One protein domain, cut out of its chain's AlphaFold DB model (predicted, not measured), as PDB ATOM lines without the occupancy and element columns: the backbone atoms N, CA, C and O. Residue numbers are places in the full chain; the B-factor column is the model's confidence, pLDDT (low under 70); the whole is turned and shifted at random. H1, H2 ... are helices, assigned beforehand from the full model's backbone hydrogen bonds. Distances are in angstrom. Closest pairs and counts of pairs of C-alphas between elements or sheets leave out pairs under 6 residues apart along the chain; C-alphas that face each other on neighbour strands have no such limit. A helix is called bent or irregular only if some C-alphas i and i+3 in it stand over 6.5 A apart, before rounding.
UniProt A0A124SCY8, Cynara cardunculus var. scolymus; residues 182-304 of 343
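Overview. This is residues 182 to 304 of the 343 residues of a protein of Cynara cardunculus var. scolymus (UniProt A0A124SCY8). H2 lies in the middle of a cluster of helices, with H3, H5 and H7 packed on it at shallow tilts and H6 folded back along H5. H1 opens away from H2 as a V, and at the other end of the model residues 294 to 304, the end of H7 and what follows it, stick out as a tail. The printed part has 123 residues with seven named helices, H1 to H7 in order, and no named strand; the class is all helix. It is only just compact, close to loose, with a radius of gyration of the C-alphas of 16.4 A, and it spans 64 by 28 by 26 A.

Arrangement. H1, residues 184 to 201, only just touches H2, residues 211 to 224, with 3 pairs of C-alphas within 8 A; the closest are those of Tyr 198 and Glu 211, 7.4 A apart. This hairpin has a steep tilt of 42 degrees, opposite ways. H2 is the hub, touching four helices. With residues 219 to 223 alone it touches H3, residues 228 to 237, in a hairpin at 19 degrees, a shallow tilt; the C-alphas of Leu 222 and Phe 231 are closest, 5.8 A apart. H4, residues 240 to 243, is close to H2 but not clearly touching it, with the C-alphas of Tyr 212 and Ala 242 closest at 7.1 A. H5, residues 246 to 259, touches H2 at a shallow tilt of 15 degrees, the same way; the closest C-alphas, of Gly 216 and Ile 248, are 4.9 A apart. H6, residues 263 to 269, forms a hairpin with H5 at 11 degrees, the closest C-alphas, of Leu 254 and Val 266, being 6.0 A apart. H7, residues 276 to 298, touches H2 with residues 277 to 285 alone, at a shallow tilt of 17 degrees, the same way; Val 224 and Leu 285 have the closest C-alphas, 5.9 A apart. H6 and H7, a hairpin, only just touch, with 3 pairs of C-alphas within 8 A, closest at Leu 267 and Ala 286, 6.2 A. H1 and H7 are apart. Each O i to N i+4 pair is within hydrogen-bond range in H2, H3 and H6; the counts are 10 of 14 in H1, 9 of 10 in H5 and 16 of 19 in H7, and H4 is too short for such a pair.

Along the chain. H1 begins at C-alpha 184 (169.929, 120.561, 133.266), is 25.5 A long and has a kink of 35 degrees near residue 193. H2 is 20.1 A long, H3 14.6 A, H4 5.3 A, H5 20.0 A and H6 9.9 A. H7, 33.8 A long, ends at C-alpha 298 (141.234, 127.274, 129.510). H1 and H7 are only just irregular: C-alphas 193 and 196 are 6.8 A apart, and C-alphas 277 and 280 are 6.6 A apart.

Size, cuts and confidence. The two C-alphas farthest apart, of Arg 204 and Glu 303, are 64.3 A apart. Without residues 294 to 304, which stand free, the body spans 48 by 28 by 26 A. The printed part has no cut and no long link. The mean pLDDT of the printed part is 81.4; it is under 70 at residue 197, residues 200 to 207 and residues 293 to 304.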
ATOM      1  N   GLU A 182     169.587 115.921 127.975       86.06
ATOM      2  CA  GLU A 182     168.489 116.729 128.511       86.06
ATOM      3  C   GLU A 182     168.550 116.911 130.045       86.06
ATOM      4  O   GLU A 182     167.530 117.167 130.688       86.06
ATOM      5  N   ASP A 183     169.749 116.809 130.634       83.38
ATOM      6  CA  ASP A 183     169.988 116.922 132.075       83.38
ATOM      7  C   ASP A 183     170.521 118.323 132.417       83.38
ATOM      8  O   ASP A 183     171.703 118.645 132.252       83.38
ATOM      9  N   GLN A 184     169.618 119.176 132.903       83.81
ATOM     10  CA  GLN A 184     169.929 120.561 133.266       83.81
ATOM     11  C   GLN A 184     170.813 120.666 134.510       83.81
ATOM     12  O   GLN A 184     171.638 121.579 134.587       83.81
ATOM     13  N   ASP A 185     170.668 119.744 135.463       80.88
ATOM     14  CA  ASP A 185     171.460 119.751 136.692       80.88
ATOM     15  C   ASP A 185     172.897 119.312 136.387       80.88
ATOM     16  O   ASP A 185     173.854 119.869 136.930       80.88
ATOM     17  N   ALA A 186     173.077 118.317 135.508       78.25
ATOM     18  CA  ALA A 186     174.397 117.934 135.006       78.25
ATOM     19  C   ALA A 186     175.050 119.059 134.212       78.25
ATOM     20  O   ALA A 186     176.215 119.373 134.464       78.25
ATOM     21  N   PHE A 187     174.285 119.720 133.339       85.56
ATOM     22  CA  PHE A 187     174.765 120.889 132.611       85.56
ATOM     23  C   PHE A 187     175.275 121.967 133.568       85.56
ATOM     24  O   PHE A 187     176.372 122.477 133.376       85.56
ATOM     25  N   GLU A 188     174.508 122.306 134.607       83.69
ATOM     26  CA  GLU A 188     174.892 123.334 135.576       83.69
ATOM     27  C   GLU A 188     176.206 122.979 136.282       83.69
ATOM     28  O   GLU A 188     177.119 123.803 136.349       83.69
ATOM     29  N   ARG A 189     176.347 121.730 136.742       80.44
ATOM     30  CA  ARG A 189     177.577 121.250 137.391       80.44
ATOM     31  C   ARG A 189     178.788 121.291 136.465       80.44
ATOM     32  O   ARG A 189     179.872 121.672 136.908       80.44
ATOM     33  N   ASP A 190     178.629 120.857 135.218       79.25
ATOM     34  CA  ASP A 190     179.718 120.825 134.240       79.25
ATOM     35  C   ASP A 190     180.086 122.244 133.779       79.25
ATOM     36  O   ASP A 190     181.267 122.579 133.681       79.25
ATOM     37  N   PHE A 191     179.095 123.125 133.606       83.12
ATOM     38  CA  PHE A 191     179.312 124.530 133.270       83.12
ATOM     39  C   PHE A 191     180.046 125.275 134.388       83.12
ATOM     40  O   PHE A 191     180.962 126.040 134.104       83.12
ATOM     41  N   PHE A 192     179.721 125.035 135.662       79.88
ATOM     42  CA  PHE A 192     180.448 125.662 136.771       79.88
ATOM     43  C   PHE A 192     181.901 125.197 136.890       79.88
ATOM     44  O   PHE A 192     182.740 125.966 137.354       79.88
ATOM     45  N   GLN A 193     182.221 123.978 136.449       76.19
ATOM     46  CA  GLN A 193     183.612 123.527 136.344       76.19
ATOM     47  C   GLN A 193     184.336 124.232 135.196       76.19
ATOM     48  O   GLN A 193     185.508 124.571 135.331       76.19
ATOM     49  N   LEU A 194     183.633 124.493 134.092       78.94
ATOM     50  CA  LEU A 194     184.168 125.170 132.916       78.94
ATOM     51  C   LEU A 194     184.308 126.693 133.105       78.94
ATOM     52  O   LEU A 194     185.267 127.288 132.627       78.94
ATOM     53  N   LYS A 195     183.390 127.340 133.831       80.88
ATOM     54  CA  LYS A 195     183.293 128.804 133.945       80.88
ATOM     55  C   LYS A 195     184.597 129.492 134.373       80.88
ATOM     56  O   LYS A 195     184.969 130.460 133.705       80.88
ATOM     57  N   PRO A 196     185.337 129.005 135.392       76.62
ATOM     58  CA  PRO A 196     186.623 129.583 135.745       76.62
ATOM     59  C   PRO A 196     187.562 129.633 134.545       76.62
ATOM     60  O   PRO A 196     188.244 130.637 134.371       76.62
ATOM     61  N   TYR A 197     187.585 128.595 133.685       69.25
ATOM     62  CA  TYR A 197     188.432 128.515 132.482       69.25
ATOM     63  C   TYR A 197     188.291 129.747 131.589       69.25
ATOM     64  O   TYR A 197     189.316 130.343 131.259       69.25
ATOM     65  N   TYR A 198     187.064 130.205 131.361       74.56
ATOM     66  CA  TYR A 198     186.776 131.382 130.547       74.56
ATOM     67  C   TYR A 198     187.029 132.711 131.269       74.56
ATOM     68  O   TYR A 198     187.653 133.601 130.695       74.56
ATOM     69  N   THR A 199     186.638 132.847 132.541       70.44
ATOM     70  CA  THR A 199     186.756 134.136 133.250       70.44
ATOM     71  C   THR A 199     188.193 134.482 133.630       70.44
ATOM     72  O   THR A 199     188.651 135.594 133.375       70.44
ATOM     73  N   ASP A 200     188.944 133.530 134.197       65.44
ATOM     74  CA  ASP A 200     190.215 133.867 134.860       65.44
ATOM     75  C   ASP A 200     191.448 133.541 134.007       65.44
ATOM     76  O   ASP A 200     192.556 133.970 134.327       65.44
ATOM     77  N   ALA A 201     191.303 132.756 132.929       55.22
ATOM     78  CA  ALA A 201     192.434 132.408 132.050       55.22
ATOM     79  C   ALA A 201     192.366 133.018 130.648       55.22
ATOM     80  O   ALA A 201     193.281 132.775 129.858       55.22
ATOM     81  N   GLY A 202     191.390 133.890 130.369       56.78
ATOM     82  CA  GLY A 202     191.311 134.618 129.097       56.78
ATOM     83  C   GLY A 202     192.552 135.466 128.775       56.78
ATOM     84  O   GLY A 202     192.815 135.765 127.618       56.78
ATOM     85  N   GLY A 203     193.372 135.811 129.776       58.34
ATOM     86  CA  GLY A 203     194.645 136.514 129.568       58.34
ATOM     87  C   GLY A 203     195.855 135.624 129.247       58.34
ATOM     88  O   GLY A 203     196.922 136.154 128.943       58.34
ATOM     89  N   ARG A 204     195.741 134.292 129.362       51.84
ATOM     90  CA  ARG A 204     196.870 133.341 129.230       51.84
ATOM     91  C   ARG A 204     196.647 132.238 128.196       51.84
ATOM     92  O   ARG A 204     197.623 131.620 127.782       51.84
ATOM     93  N   LEU A 205     195.402 131.987 127.803       60.22
ATOM     94  CA  LEU A 205     195.021 130.911 126.892       60.22
ATOM     95  C   LEU A 205     194.431 131.479 125.594       60.22
ATOM     96  O   LEU A 205     193.851 132.568 125.616       60.22
ATOM     97  N   PRO A 206     194.578 130.772 124.460       59.03
ATOM     98  CA  PRO A 206     193.862 131.119 123.242       59.03
ATOM     99  C   PRO A 206     192.350 130.977 123.458       59.03
ATOM    100  O   PRO A 206     191.889 130.079 124.158       59.03
ATOM    101  N   GLN A 207     191.579 131.875 122.848       67.44
ATOM    102  CA  GLN A 207     190.128 131.864 122.969       67.44
ATOM    103  C   GLN A 207     189.522 130.649 122.248       67.44
ATOM    104  O   GLN A 207     189.807 130.429 121.069       67.44
ATOM    105  N   SER A 208     188.676 129.879 122.942       72.62
ATOM    106  CA  SER A 208     187.999 128.715 122.359       72.62
ATOM    107  C   SER A 208     186.903 129.157 121.380       72.62
ATOM    108  O   SER A 208     186.103 130.040 121.706       72.62
ATOM    109  N   PRO A 209     186.780 128.522 120.199       78.06
ATOM    110  CA  PRO A 209     185.671 128.789 119.286       78.06
ATOM    111  C   PRO A 209     184.302 128.390 119.870       78.06
ATOM    112  O   PRO A 209     183.279 128.880 119.390       78.06
ATOM    113  N   GLN A 210     184.264 127.514 120.883       80.62
ATOM    114  CA  GLN A 210     183.035 127.023 121.522       80.62
ATOM    115  C   GLN A 210     182.619 127.816 122.769       80.62
ATOM    116  O   GLN A 210     181.519 127.605 123.283       80.62
ATOM    117  N   GLU A 211     183.425 128.785 123.203       85.44
ATOM    118  CA  GLU A 211     183.132 129.605 124.382       85.44
ATOM    119  C   GLU A 211     181.783 130.337 124.255       85.44
ATOM    120  O   GLU A 211     180.898 130.178 125.096       85.44
ATOM    121  N   TYR A 212     181.576 131.099 123.175       88.81
ATOM    122  CA  TYR A 212     180.342 131.876 122.992       88.81
ATOM    123  C   TYR A 212     179.074 131.016 122.842       88.81
ATOM    124  O   TYR A 212     178.059 131.370 123.453       88.81
ATOM    125  N   PRO A 213     179.083 129.899 122.082       89.88
ATOM    126  CA  PRO A 213     177.979 128.942 122.096       89.88
ATOM    127  C   PRO A 213     177.654 128.400 123.494       89.88
ATOM    128  O   PRO A 213     176.485 128.324 123.863       89.88
ATOM    129  N   ILE A 214     178.657 128.041 124.298       90.50
ATOM    130  CA  ILE A 214     178.430 127.489 125.642       90.50
ATOM    131  C   ILE A 214     177.893 128.557 126.603       90.50
ATOM    132  O   ILE A 214     176.961 128.296 127.367       90.50
ATOM    133  N   LEU A 215     178.412 129.784 126.525       89.81
ATOM    134  CA  LEU A 215     177.890 130.916 127.292       89.81
ATOM    135  C   LEU A 215     176.433 131.215 126.927       89.81
ATOM    136  O   LEU A 215     175.594 131.374 127.813       89.81
ATOM    137  N   GLY A 216     176.095 131.228 125.636       92.12
ATOM    138  CA  GLY A 216     174.713 131.429 125.215       92.12
ATOM    139  C   GLY A 216     173.788 130.259 125.586       92.12
ATOM    140  O   GLY A 216     172.635 130.508 125.929       92.12
ATOM    141  N   LEU A 217     174.275 129.010 125.637       91.75
ATOM    142  CA  LEU A 217     173.523 127.887 126.225       91.75
ATOM    143  C   LEU A 217     173.209 128.129 127.703       91.75
ATOM    144  O   LEU A 217     172.077 127.898 128.131       91.75
ATOM    145  N   ASN A 218     174.178 128.621 128.482       92.81
ATOM    146  CA  ASN A 218     173.936 128.962 129.882       92.81
ATOM    147  C   ASN A 218     172.894 130.085 130.020       92.81
ATOM    148  O   ASN A 218     171.991 129.978 130.847       92.81
ATOM    149  N   LEU A 219     172.951 131.114 129.169       92.81
ATOM    150  CA  LEU A 219     171.938 132.173 129.131       92.81
ATOM    151  C   LEU A 219     170.537 131.619 128.814       92.81
ATOM    152  O   LEU A 219     169.573 131.942 129.507       92.81
ATOM    153  N   LEU A 220     170.411 130.727 127.826       92.44
ATOM    154  CA  LEU A 220     169.135 130.075 127.509       92.44
ATOM    155  C   LEU A 220     168.606 129.218 128.664       92.44
ATOM    156  O   LEU A 220     167.406 129.246 128.944       92.44
ATOM    157  N   ARG A 221     169.483 128.491 129.368       92.81
ATOM    158  CA  ARG A 221     169.117 127.743 130.579       92.81
ATOM    159  C   ARG A 221     168.529 128.668 131.645       92.81
ATOM    160  O   ARG A 221     167.486 128.344 132.210       92.81
ATOM    161  N   LEU A 222     169.156 129.817 131.904       91.31
ATOM    162  CA  LEU A 222     168.672 130.787 132.894       91.31
ATOM    163  C   LEU A 222     167.292 131.349 132.521       91.31
ATOM    164  O   LEU A 222     166.437 131.490 133.399       91.31
ATOM    165  N   LEU A 223     167.036 131.589 131.229       91.44
ATOM    166  CA  LEU A 223     165.710 131.990 130.742       91.44
ATOM    167  C   LEU A 223     164.659 130.900 130.954       91.44
ATOM    168  O   LEU A 223     163.569 131.185 131.443       91.44
ATOM    169  N   VAL A 224     164.989 129.645 130.641       91.00
ATOM    170  CA  VAL A 224     164.107 128.493 130.884       91.00
ATOM    171  C   VAL A 224     163.760 128.358 132.367       91.00
ATOM    172  O   VAL A 224     162.603 128.113 132.706       91.00
ATOM    173  N   GLN A 225     164.745 128.535 133.248       88.88
ATOM    174  CA  GLN A 225     164.570 128.470 134.702       88.88
ATOM    175  C   GLN A 225     163.898 129.725 135.286       88.88
ATOM    176  O   GLN A 225     163.656 129.783 136.491       88.88
ATOM    177  N   ASN A 226     163.595 130.730 134.456       89.19
ATOM    178  CA  ASN A 226     163.067 132.027 134.873       89.19
ATOM    179  C   ASN A 226     163.964 132.747 135.910       89.19
ATOM    180  O   ASN A 226     163.487 133.523 136.741       89.19
ATOM    181  N   ARG A 227     165.282 132.507 135.867       89.25
ATOM    182  CA  ARG A 227     166.299 133.143 136.724       89.25
ATOM    183  C   ARG A 227     166.836 134.411 136.056       89.25
ATOM    184  O   ARG A 227     168.025 134.538 135.778       89.25
ATOM    185  N   ILE A 228     165.938 135.363 135.795       90.25
ATOM    186  CA  ILE A 228     166.243 136.592 135.039       90.25
ATOM    187  C   ILE A 228     167.317 137.448 135.731       90.25
ATOM    188  O   ILE A 228     168.153 138.047 135.066       90.25
ATOM    189  N   ALA A 229     167.349 137.467 137.066       88.94
ATOM    190  CA  ALA A 229     168.374 138.202 137.808       88.94
ATOM    191  C   ALA A 229     169.792 137.706 137.475       88.94
ATOM    192  O   ALA A 229     170.665 138.501 137.146       88.94
ATOM    193  N   GLU A 230     169.996 136.389 137.497       88.38
ATOM    194  CA  GLU A 230     171.294 135.780 137.196       88.38
ATOM    195  C   GLU A 230     171.649 135.885 135.721       88.38
ATOM    196  O   GLU A 230     172.817 136.040 135.394       88.38
ATOM    197  N   PHE A 231     170.654 135.871 134.833       92.81
ATOM    198  CA  PHE A 231     170.866 136.150 133.416       92.81
ATOM    199  C   PHE A 231     171.524 137.521 133.214       92.81
ATOM    200  O   PHE A 231     172.539 137.620 132.529       92.81
ATOM    201  N   HIS A 232     170.995 138.565 133.860       91.50
ATOM    202  CA  HIS A 232     171.561 139.913 133.764       91.50
ATOM    203  C   HIS A 232     172.918 140.032 134.469       91.50
ATOM    204  O   HIS A 232     173.799 140.716 133.956       91.50
ATOM    205  N   THR A 233     173.138 139.316 135.579       90.94
ATOM    206  CA  THR A 233     174.468 139.230 136.211       90.94
ATOM    207  C   THR A 233     175.495 138.558 135.297       90.94
ATOM    208  O   THR A 233     176.612 139.048 135.175       90.94
ATOM    209  N   GLU A 234     175.140 137.460 134.624       87.25
ATOM    210  CA  GLU A 234     176.036 136.807 133.662       87.25
ATOM    211  C   GLU A 234     176.313 137.706 132.455       87.25
ATOM    212  O   GLU A 234     177.450 137.756 132.003       87.25
ATOM    213  N   LEU A 235     175.320 138.456 131.958       90.00
ATOM    214  CA  LEU A 235     175.529 139.416 130.870       90.00
ATOM    215  C   LEU A 235     176.489 140.550 131.243       90.00
ATOM    216  O   LEU A 235     177.262 140.980 130.392       90.00
ATOM    217  N   GLU A 236     176.456 141.028 132.488       89.00
ATOM    218  CA  GLU A 236     177.361 142.078 132.974       89.00
ATOM    219  C   GLU A 236     178.822 141.606 133.041       89.00
ATOM    220  O   GLU A 236     179.741 142.393 132.820       89.00
ATOM    221  N   LEU A 237     179.043 140.313 133.299       86.00
ATOM    222  CA  LEU A 237     180.379 139.713 133.325       86.00
ATOM    223  C   LEU A 237     180.999 139.568 131.926       86.00
ATOM    224  O   LEU A 237     182.214 139.396 131.811       86.00
ATOM    225  N   LEU A 238     180.191 139.611 130.864       84.88
ATOM    226  CA  LEU A 238     180.669 139.448 129.494       84.88
ATOM    227  C   LEU A 238     181.340 140.723 128.974       84.88
ATOM    228  O   LEU A 238     180.894 141.846 129.201       84.88
ATOM    229  N   SER A 239     182.405 140.545 128.194       82.00
ATOM    230  CA  SER A 239     183.051 141.652 127.491       82.00
ATOM    231  C   SER A 239     182.155 142.211 126.379       82.00
ATOM    232  O   SER A 239     181.313 141.518 125.806       82.00
ATOM    233  N   THR A 240     182.364 143.474 126.005       82.81
ATOM    234  CA  THR A 240     181.576 144.124 124.942       82.81
ATOM    235  C   THR A 240     181.714 143.431 123.585       82.81
ATOM    236  O   THR A 240     180.748 143.389 122.831       82.81
ATOM    237  N   SER A 241     182.868 142.820 123.293       82.50
ATOM    238  CA  SER A 241     183.072 142.012 122.083       82.50
ATOM    239  C   SER A 241     182.287 140.697 122.102       82.50
ATOM    240  O   SER A 241     181.875 140.216 121.049       82.50
ATOM    241  N   ALA A 242     182.031 140.124 123.282       82.25
ATOM    242  CA  ALA A 242     181.201 138.930 123.422       82.25
ATOM    243  C   ALA A 242     179.727 139.222 123.107       82.25
ATOM    244  O   ALA A 242     179.056 138.407 122.478       82.25
ATOM    245  N   LEU A 243     179.229 140.403 123.484       85.25
ATOM    246  CA  LEU A 243     177.840 140.814 123.242       85.25
ATOM    247  C   LEU A 243     177.503 140.966 121.749       85.25
ATOM    248  O   LEU A 243     176.342 140.834 121.362       85.25
ATOM    249  N   GLU A 244     178.503 141.205 120.897       87.25
ATOM    250  CA  GLU A 244     178.325 141.257 119.441       87.25
ATOM    251  C   GLU A 244     178.142 139.864 118.814       87.25
ATOM    252  O   GLU A 244     177.708 139.751 117.664       87.25
ATOM    253  N   ASN A 245     178.437 138.789 119.555       89.62
ATOM    254  CA  ASN A 245     178.345 137.434 119.037       89.62
ATOM    255  C   ASN A 245     176.878 137.032 118.755       89.62
ATOM    256  O   ASN A 245     176.020 137.192 119.632       89.62
ATOM    257  N   PRO A 246     176.574 136.425 117.586       90.06
ATOM    258  CA  PRO A 246     175.221 135.983 117.239       90.06
ATOM    259  C   PRO A 246     174.567 135.069 118.284       90.06
ATOM    260  O   PRO A 246     173.358 135.144 118.494       90.06
ATOM    261  N   CYS A 247     175.355 134.227 118.958       89.06
ATOM    262  CA  CYS A 247     174.875 133.274 119.956       89.06
ATOM    263  C   CYS A 247     174.325 133.963 121.210       89.06
ATOM    264  O   CYS A 247     173.281 133.564 121.725       89.06
ATOM    265  N   ILE A 248     175.017 135.003 121.683       90.62
ATOM    266  CA  ILE A 248     174.628 135.776 122.870       90.62
ATOM    267  C   ILE A 248     173.502 136.740 122.506       90.62
ATOM    268  O   ILE A 248     172.491 136.796 123.203       90.62
ATOM    269  N   LYS A 249     173.616 137.418 121.359       92.19
ATOM    270  CA  LYS A 249     172.571 138.311 120.851       92.19
ATOM    271  C   LYS A 249     171.221 137.604 120.718       92.19
ATOM    272  O   LYS A 249     170.203 138.161 121.115       92.19
ATOM    273  N   HIS A 250     171.218 136.359 120.241       91.31
ATOM    274  CA  HIS A 250     170.003 135.553 120.159       91.31
ATOM    275  C   HIS A 250     169.338 135.344 121.531       91.31
ATOM    276  O   HIS A 250     168.122 135.484 121.650       91.31
ATOM    277  N   ALA A 251     170.117 135.055 122.579       92.06
ATOM    278  CA  ALA A 251     169.587 134.896 123.933       92.06
ATOM    279  C   ALA A 251     169.007 136.212 124.489       92.06
ATOM    280  O   ALA A 251     167.943 136.198 125.105       92.06
ATOM    281  N   VAL A 252     169.655 137.350 124.220       92.62
ATOM    282  CA  VAL A 252     169.167 138.682 124.630       92.62
ATOM    283  C   VAL A 252     167.867 139.056 123.908       92.62
ATOM    284  O   VAL A 252     166.916 139.506 124.539       92.62
ATOM    285  N   GLU A 253     167.775 138.827 122.595       91.56
ATOM    286  CA  GLU A 253     166.552 139.097 121.820       91.56
ATOM    287  C   GLU A 253     165.357 138.256 122.300       91.56
ATOM    288  O   GLU A 253     164.204 138.712 122.283       91.56
ATOM    289  N   LEU A 254     165.621 137.025 122.744       91.12
ATOM    290  CA  LEU A 254     164.613 136.162 123.353       91.12
ATOM    291  C   LEU A 254     164.147 136.713 124.697       91.12
ATOM    292  O   LEU A 254     162.940 136.827 124.903       91.12
ATOM    293  N   GLU A 255     165.072 137.090 125.577       92.19
ATOM    294  CA  GLU A 255     164.761 137.698 126.874       92.19
ATOM    295  C   GLU A 255     163.925 138.978 126.719       92.19
ATOM    296  O   GLU A 255     162.854 139.101 127.320       92.19
ATOM    297  N   GLN A 256     164.309 139.857 125.792       92.06
ATOM    298  CA  GLN A 256     163.530 141.042 125.445       92.06
ATOM    299  C   GLN A 256     162.126 140.679 124.936       92.06
ATOM    300  O   GLN A 256     161.136 141.302 125.325       92.06
ATOM    301  N   SER A 257     162.007 139.646 124.098       89.62
ATOM    302  CA  SER A 257     160.705 139.177 123.607       89.62
ATOM    303  C   SER A 257     159.811 138.646 124.734       89.62
ATOM    304  O   SER A 257     158.589 138.796 124.650       89.62
ATOM    305  N   PHE A 258     160.389 138.059 125.789       85.88
ATOM    306  CA  PHE A 258     159.658 137.669 126.997       85.88
ATOM    307  C   PHE A 258     159.177 138.889 127.788       85.88
ATOM    308  O   PHE A 258     158.005 138.929 128.161       85.88
ATOM    309  N   MET A 259     160.025 139.904 127.979       86.19
ATOM    310  CA  MET A 259     159.642 141.144 128.672       86.19
ATOM    311  C   MET A 259     158.552 141.931 127.934       86.19
ATOM    312  O   MET A 259     157.614 142.429 128.552       86.19
ATOM    313  N   GLU A 260     158.639 142.015 126.605       85.12
ATOM    314  CA  GLU A 260     157.635 142.680 125.764       85.12
ATOM    315  C   GLU A 260     156.330 141.871 125.635       85.12
ATOM    316  O   GLU A 260     155.345 142.365 125.081       85.12
ATOM    317  N   GLY A 261     156.306 140.610 126.092       83.81
ATOM    318  CA  GLY A 261     155.189 139.686 125.868       83.81
ATOM    319  C   GLY A 261     154.990 139.318 124.391       83.81
ATOM    320  O   GLY A 261     153.925 138.840 123.989       83.81
ATOM    321  N   ALA A 262     156.005 139.537 123.552       85.12
ATOM    322  CA  ALA A 262     155.977 139.327 122.110       85.12
ATOM    323  C   ALA A 262     156.220 137.849 121.743       85.12
ATOM    324  O   ALA A 262     157.113 137.510 120.967       85.12
ATOM    325  N   TYR A 263     155.383 136.949 122.259       83.50
ATOM    326  CA  TYR A 263     155.536 135.491 122.146       83.50
ATOM    327  C   TYR A 263     155.658 134.950 120.712       83.50
ATOM    328  O   TYR A 263     156.315 133.938 120.474       83.50
ATOM    329  N   ASN A 264     155.066 135.635 119.730       85.12
ATOM    330  CA  ASN A 264     155.186 135.251 118.320       85.12
ATOM    331  C   ASN A 264     156.638 135.347 117.813       85.12
ATOM    332  O   ASN A 264     157.040 134.567 116.947       85.12
ATOM    333  N   ARG A 265     157.436 136.272 118.368       85.69
ATOM    334  CA  ARG A 265     158.862 136.407 118.044       85.69
ATOM    335  C   ARG A 265     159.663 135.231 118.588       85.69
ATOM    336  O   ARG A 265     160.445 134.669 117.836       85.69
ATOM    337  N   VAL A 266     159.384 134.780 119.814       84.31
ATOM    338  CA  VAL A 266     160.020 133.589 120.416       84.31
ATOM    339  C   VAL A 266     159.784 132.339 119.561       84.31
ATOM    340  O   VAL A 266     160.713 131.589 119.273       84.31
ATOM    341  N   LEU A 267     158.552 132.143 119.078       84.00
ATOM    342  CA  LEU A 267     158.220 131.011 118.202       84.00
ATOM    343  C   LEU A 267     158.919 131.088 116.835       84.00
ATOM    344  O   LEU A 267     159.268 130.054 116.268       84.00
ATOM    345  N   SER A 268     159.132 132.299 116.314       86.31
ATOM    346  CA  SER A 268     159.834 132.523 115.042       86.31
ATOM    347  C   SER A 268     161.349 132.364 115.195       86.31
ATOM    348  O   SER A 268     161.997 131.780 114.331       86.31
ATOM    349  N   ALA A 269     161.901 132.807 116.326       85.00
ATOM    350  CA  ALA A 269     163.318 132.724 116.665       85.00
ATOM    351  C   ALA A 269     163.828 131.275 116.730       85.00
ATOM    352  O   ALA A 269     164.992 131.013 116.440       85.00
ATOM    353  N   ARG A 270     162.943 130.306 116.997       84.31
ATOM    354  CA  ARG A 270     163.245 128.868 116.890       84.31
ATOM    355  C   ARG A 270     163.743 128.452 115.496       84.31
ATOM    356  O   ARG A 270     164.448 127.457 115.381       84.31
ATOM    357  N   GLN A 271     163.389 129.180 114.437       83.56
ATOM    358  CA  GLN A 271     163.848 128.890 113.071       83.56
ATOM    359  C   GLN A 271     165.219 129.504 112.764       83.56
ATOM    360  O   GLN A 271     165.889 129.072 111.832       83.56
ATOM    361  N   THR A 272     165.639 130.505 113.537       85.38
ATOM    362  CA  THR A 272     166.865 131.287 113.315       85.38
ATOM    363  C   THR A 272     167.944 130.942 114.339       85.38
ATOM    364  O   THR A 272     168.733 131.801 114.729       85.38
ATOM    365  N   VAL A 273     167.933 129.707 114.832       86.00
ATOM    366  CA  VAL A 273     168.823 129.267 115.903       86.00
ATOM    367  C   VAL A 273     170.273 129.227 115.393       86.00
ATOM    368  O   VAL A 273     170.530 128.592 114.368       86.00
ATOM    369  N   PRO A 274     171.227 129.876 116.088       81.94
ATOM    370  CA  PRO A 274     172.613 129.979 115.628       81.94
ATOM    371  C   PRO A 274     173.416 128.678 115.784       81.94
ATOM    372  O   PRO A 274     174.405 128.497 115.077       81.94
ATOM    373  N   HIS A 275     173.016 127.779 116.692       83.62
ATOM    374  CA  HIS A 275     173.747 126.545 116.993       83.62
ATOM    375  C   HIS A 275     172.810 125.364 117.291       83.62
ATOM    376  O   HIS A 275     171.829 125.515 118.014       83.62
ATOM    377  N   GLU A 276     173.126 124.163 116.797       84.50
ATOM    378  CA  GLU A 276     172.270 122.964 116.913       84.50
ATOM    379  C   GLU A 276     171.917 122.610 118.370       84.50
ATOM    380  O   GLU A 276     170.771 122.302 118.690       84.50
ATOM    381  N   THR A 277     172.877 122.751 119.285       85.31
ATOM    382  CA  THR A 277     172.705 122.473 120.724       85.31
ATOM    383  C   THR A 277     171.608 123.316 121.394       85.31
ATOM    384  O   THR A 277     171.114 122.955 122.457       85.31
ATOM    385  N   TYR A 278     171.187 124.433 120.792       88.75
ATOM    386  CA  TYR A 278     170.187 125.336 121.374       88.75
ATOM    387  C   TYR A 278     168.759 124.819 121.180       88.75
ATOM    388  O   TYR A 278     167.848 125.263 121.879       88.75
ATOM    389  N   VAL A 279     168.548 123.883 120.246       89.38
ATOM    390  CA  VAL A 279     167.214 123.375 119.887       89.38
ATOM    391  C   VAL A 279     166.484 122.814 121.108       89.38
ATOM    392  O   VAL A 279     165.307 123.113 121.291       89.38
ATOM    393  N   TYR A 280     167.187 122.095 121.990       89.88
ATOM    394  CA  TYR A 280     166.615 121.565 123.233       89.88
ATOM    395  C   TYR A 280     165.993 122.666 124.112       89.88
ATOM    396  O   TYR A 280     164.810 122.607 124.459       89.88
ATOM    397  N   PHE A 281     166.760 123.715 124.430       90.06
ATOM    398  CA  PHE A 281     166.270 124.814 125.263       90.06
ATOM    399  C   PHE A 281     165.193 125.642 124.551       90.06
ATOM    400  O   PHE A 281     164.223 126.059 125.184       90.06
ATOM    401  N   MET A 282     165.305 125.829 123.234       90.75
ATOM    402  CA  MET A 282     164.289 126.523 122.437       90.75
ATOM    403  C   MET A 282     162.948 125.786 122.422       90.75
ATOM    404  O   MET A 282     161.893 126.419 122.510       90.75
ATOM    405  N   ASP A 283     162.970 124.457 122.367       89.75
ATOM    406  CA  ASP A 283     161.768 123.632 122.463       89.75
ATOM    407  C   ASP A 283     161.119 123.756 123.842       89.75
ATOM    408  O   ASP A 283     159.891 123.847 123.948       89.75
ATOM    409  N   LEU A 284     161.929 123.825 124.898       90.31
ATOM    410  CA  LEU A 284     161.443 124.012 126.258       90.31
ATOM    411  C   LEU A 284     160.818 125.403 126.457       90.31
ATOM    412  O   LEU A 284     159.702 125.500 126.968       90.31
ATOM    413  N   LEU A 285     161.455 126.465 125.952       89.31
ATOM    414  CA  LEU A 285     160.892 127.822 125.944       89.31
ATOM    415  C   LEU A 285     159.577 127.892 125.153       89.31
ATOM    416  O   LEU A 285     158.595 128.472 125.623       89.31
ATOM    417  N   ALA A 286     159.516 127.264 123.976       87.75
ATOM    418  CA  ALA A 286     158.308 127.225 123.155       87.75
ATOM    419  C   ALA A 286     157.148 126.503 123.861       87.75
ATOM    420  O   ALA A 286     155.994 126.936 123.751       87.75
ATOM    421  N   ARG A 287     157.437 125.433 124.617       87.38
ATOM    422  CA  ARG A 287     156.449 124.749 125.468       87.38
ATOM    423  C   ARG A 287     155.926 125.678 126.563       87.38
ATOM    424  O   ARG A 287     154.709 125.779 126.713       87.38
ATOM    425  N   THR A 288     156.802 126.401 127.260       85.12
ATOM    426  CA  THR A 288     156.414 127.366 128.305       85.12
ATOM    427  C   THR A 288     155.522 128.478 127.748       85.12
ATOM    428  O   THR A 288     154.446 128.743 128.282       85.12
ATOM    429  N   VAL A 289     155.898 129.073 126.615       83.12
ATOM    430  CA  VAL A 289     155.102 130.115 125.940       83.12
ATOM    431  C   VAL A 289     153.744 129.586 125.477       83.12
ATOM    432  O   VAL A 289     152.710 130.230 125.671       83.12
ATOM    433  N   SER A 290     153.722 128.392 124.883       79.69
ATOM    434  CA  SER A 290     152.477 127.756 124.439       79.69
ATOM    435  C   SER A 290     151.555 127.447 125.619       79.69
ATOM    436  O   SER A 290     150.340 127.607 125.508       79.69
ATOM    437  N   HIS A 291     152.123 127.067 126.764       77.69
ATOM    438  CA  HIS A 291     151.379 126.861 127.999       77.69
ATOM    439  C   HIS A 291     150.751 128.164 128.512       77.69
ATOM    440  O   HIS A 291     149.555 128.175 128.797       77.69
ATOM    441  N   ILE A 292     151.496 129.276 128.535       70.81
ATOM    442  CA  ILE A 292     150.971 130.604 128.907       70.81
ATOM    443  C   ILE A 292     149.795 130.996 128.003       70.81
ATOM    444  O   ILE A 292     148.747 131.431 128.483       70.81
ATOM    445  N   LYS A 293     149.923 130.774 126.688       65.94
ATOM    446  CA  LYS A 293     148.839 131.031 125.731       65.94
ATOM    447  C   LYS A 293     147.615 130.145 125.990       65.94
ATOM    448  O   LYS A 293     146.494 130.610 125.820       65.94
ATOM    449  N   ARG A 294     147.817 128.891 126.409       61.62
ATOM    450  CA  ARG A 294     146.739 127.934 126.703       61.62
ATOM    451  C   ARG A 294     146.021 128.224 128.020       61.62
ATOM    452  O   ARG A 294     144.802 128.109 128.055       61.62
ATOM    453  N   ILE A 295     146.735 128.660 129.061       58.59
ATOM    454  CA  ILE A 295     146.113 129.162 130.302       58.59
ATOM    455  C   ILE A 295     145.104 130.260 129.950       58.59
ATOM    456  O   ILE A 295     143.971 130.236 130.417       58.59
ATOM    457  N   HIS A 296     145.460 131.141 129.013       54.31
ATOM    458  CA  HIS A 296     144.577 132.185 128.494       54.31
ATOM    459  C   HIS A 296     143.362 131.681 127.680       54.31
ATOM    460  O   HIS A 296     142.577 132.467 127.174       54.31
ATOM    461  N   VAL A 297     143.203 130.381 127.467       53.41
ATOM    462  CA  VAL A 297     142.060 129.808 126.737       53.41
ATOM    463  C   VAL A 297     141.233 128.906 127.650       53.41
ATOM    464  O   VAL A 297     140.028 128.780 127.456       53.41
ATOM    465  N   GLU A 298     141.851 128.303 128.668       49.19
ATOM    466  CA  GLU A 298     141.234 127.274 129.510       49.19
ATOM    467  C   GLU A 298     140.592 127.802 130.803       49.19
ATOM    468  O   GLU A 298     140.062 126.998 131.565       49.19
ATOM    469  N   HIS A 299     140.579 129.114 131.067       53.84
ATOM    470  CA  HIS A 299     139.847 129.671 132.213       53.84
ATOM    471  C   HIS A 299     138.320 129.609 131.982       53.84
ATOM    472  O   HIS A 299     137.784 130.417 131.220       53.84
ATOM    473  N   PRO A 300     137.574 128.718 132.671       52.19
ATOM    474  CA  PRO A 300     136.136 128.516 132.448       52.19
ATOM    475  C   PRO A 300     135.271 129.685 132.942       52.19
ATOM    476  O   PRO A 300     134.073 129.726 132.680       52.19
ATOM    477  N   GLU A 301     135.869 130.627 133.679       53.38
ATOM    478  CA  GLU A 301     135.205 131.825 134.204       53.38
ATOM    479  C   GLU A 301     135.211 133.004 133.216       53.38
ATOM    480  O   GLU A 301     134.718 134.087 133.535       53.38
ATOM    481  N   TRP A 302     135.788 132.838 132.024       63.28
ATOM    482  CA  TRP A 302     135.850 133.906 131.034       63.28
ATOM    483  C   TRP A 302     134.610 133.882 130.143       63.28
ATOM    484  O   TRP A 302     134.417 132.994 129.315       63.28
ATOM    485  N   GLU A 303     133.747 134.881 130.315       58.28
ATOM    486  CA  GLU A 303     132.549 135.033 129.496       58.28
ATOM    487  C   GLU A 303     132.935 135.488 128.083       58.28
ATOM    488  O   GLU A 303     133.391 136.615 127.870       58.28
ATOM    489  N   VAL A 304     132.712 134.631 127.088       63.78
ATOM    490  CA  VAL A 304     132.824 135.016 125.677       63.78
ATOM    491  C   VAL A 304     131.522 135.701 125.261       63.78
ATOM    492  O   VAL A 304     130.494 135.049 125.090       63.78
TER     493      VAL A 304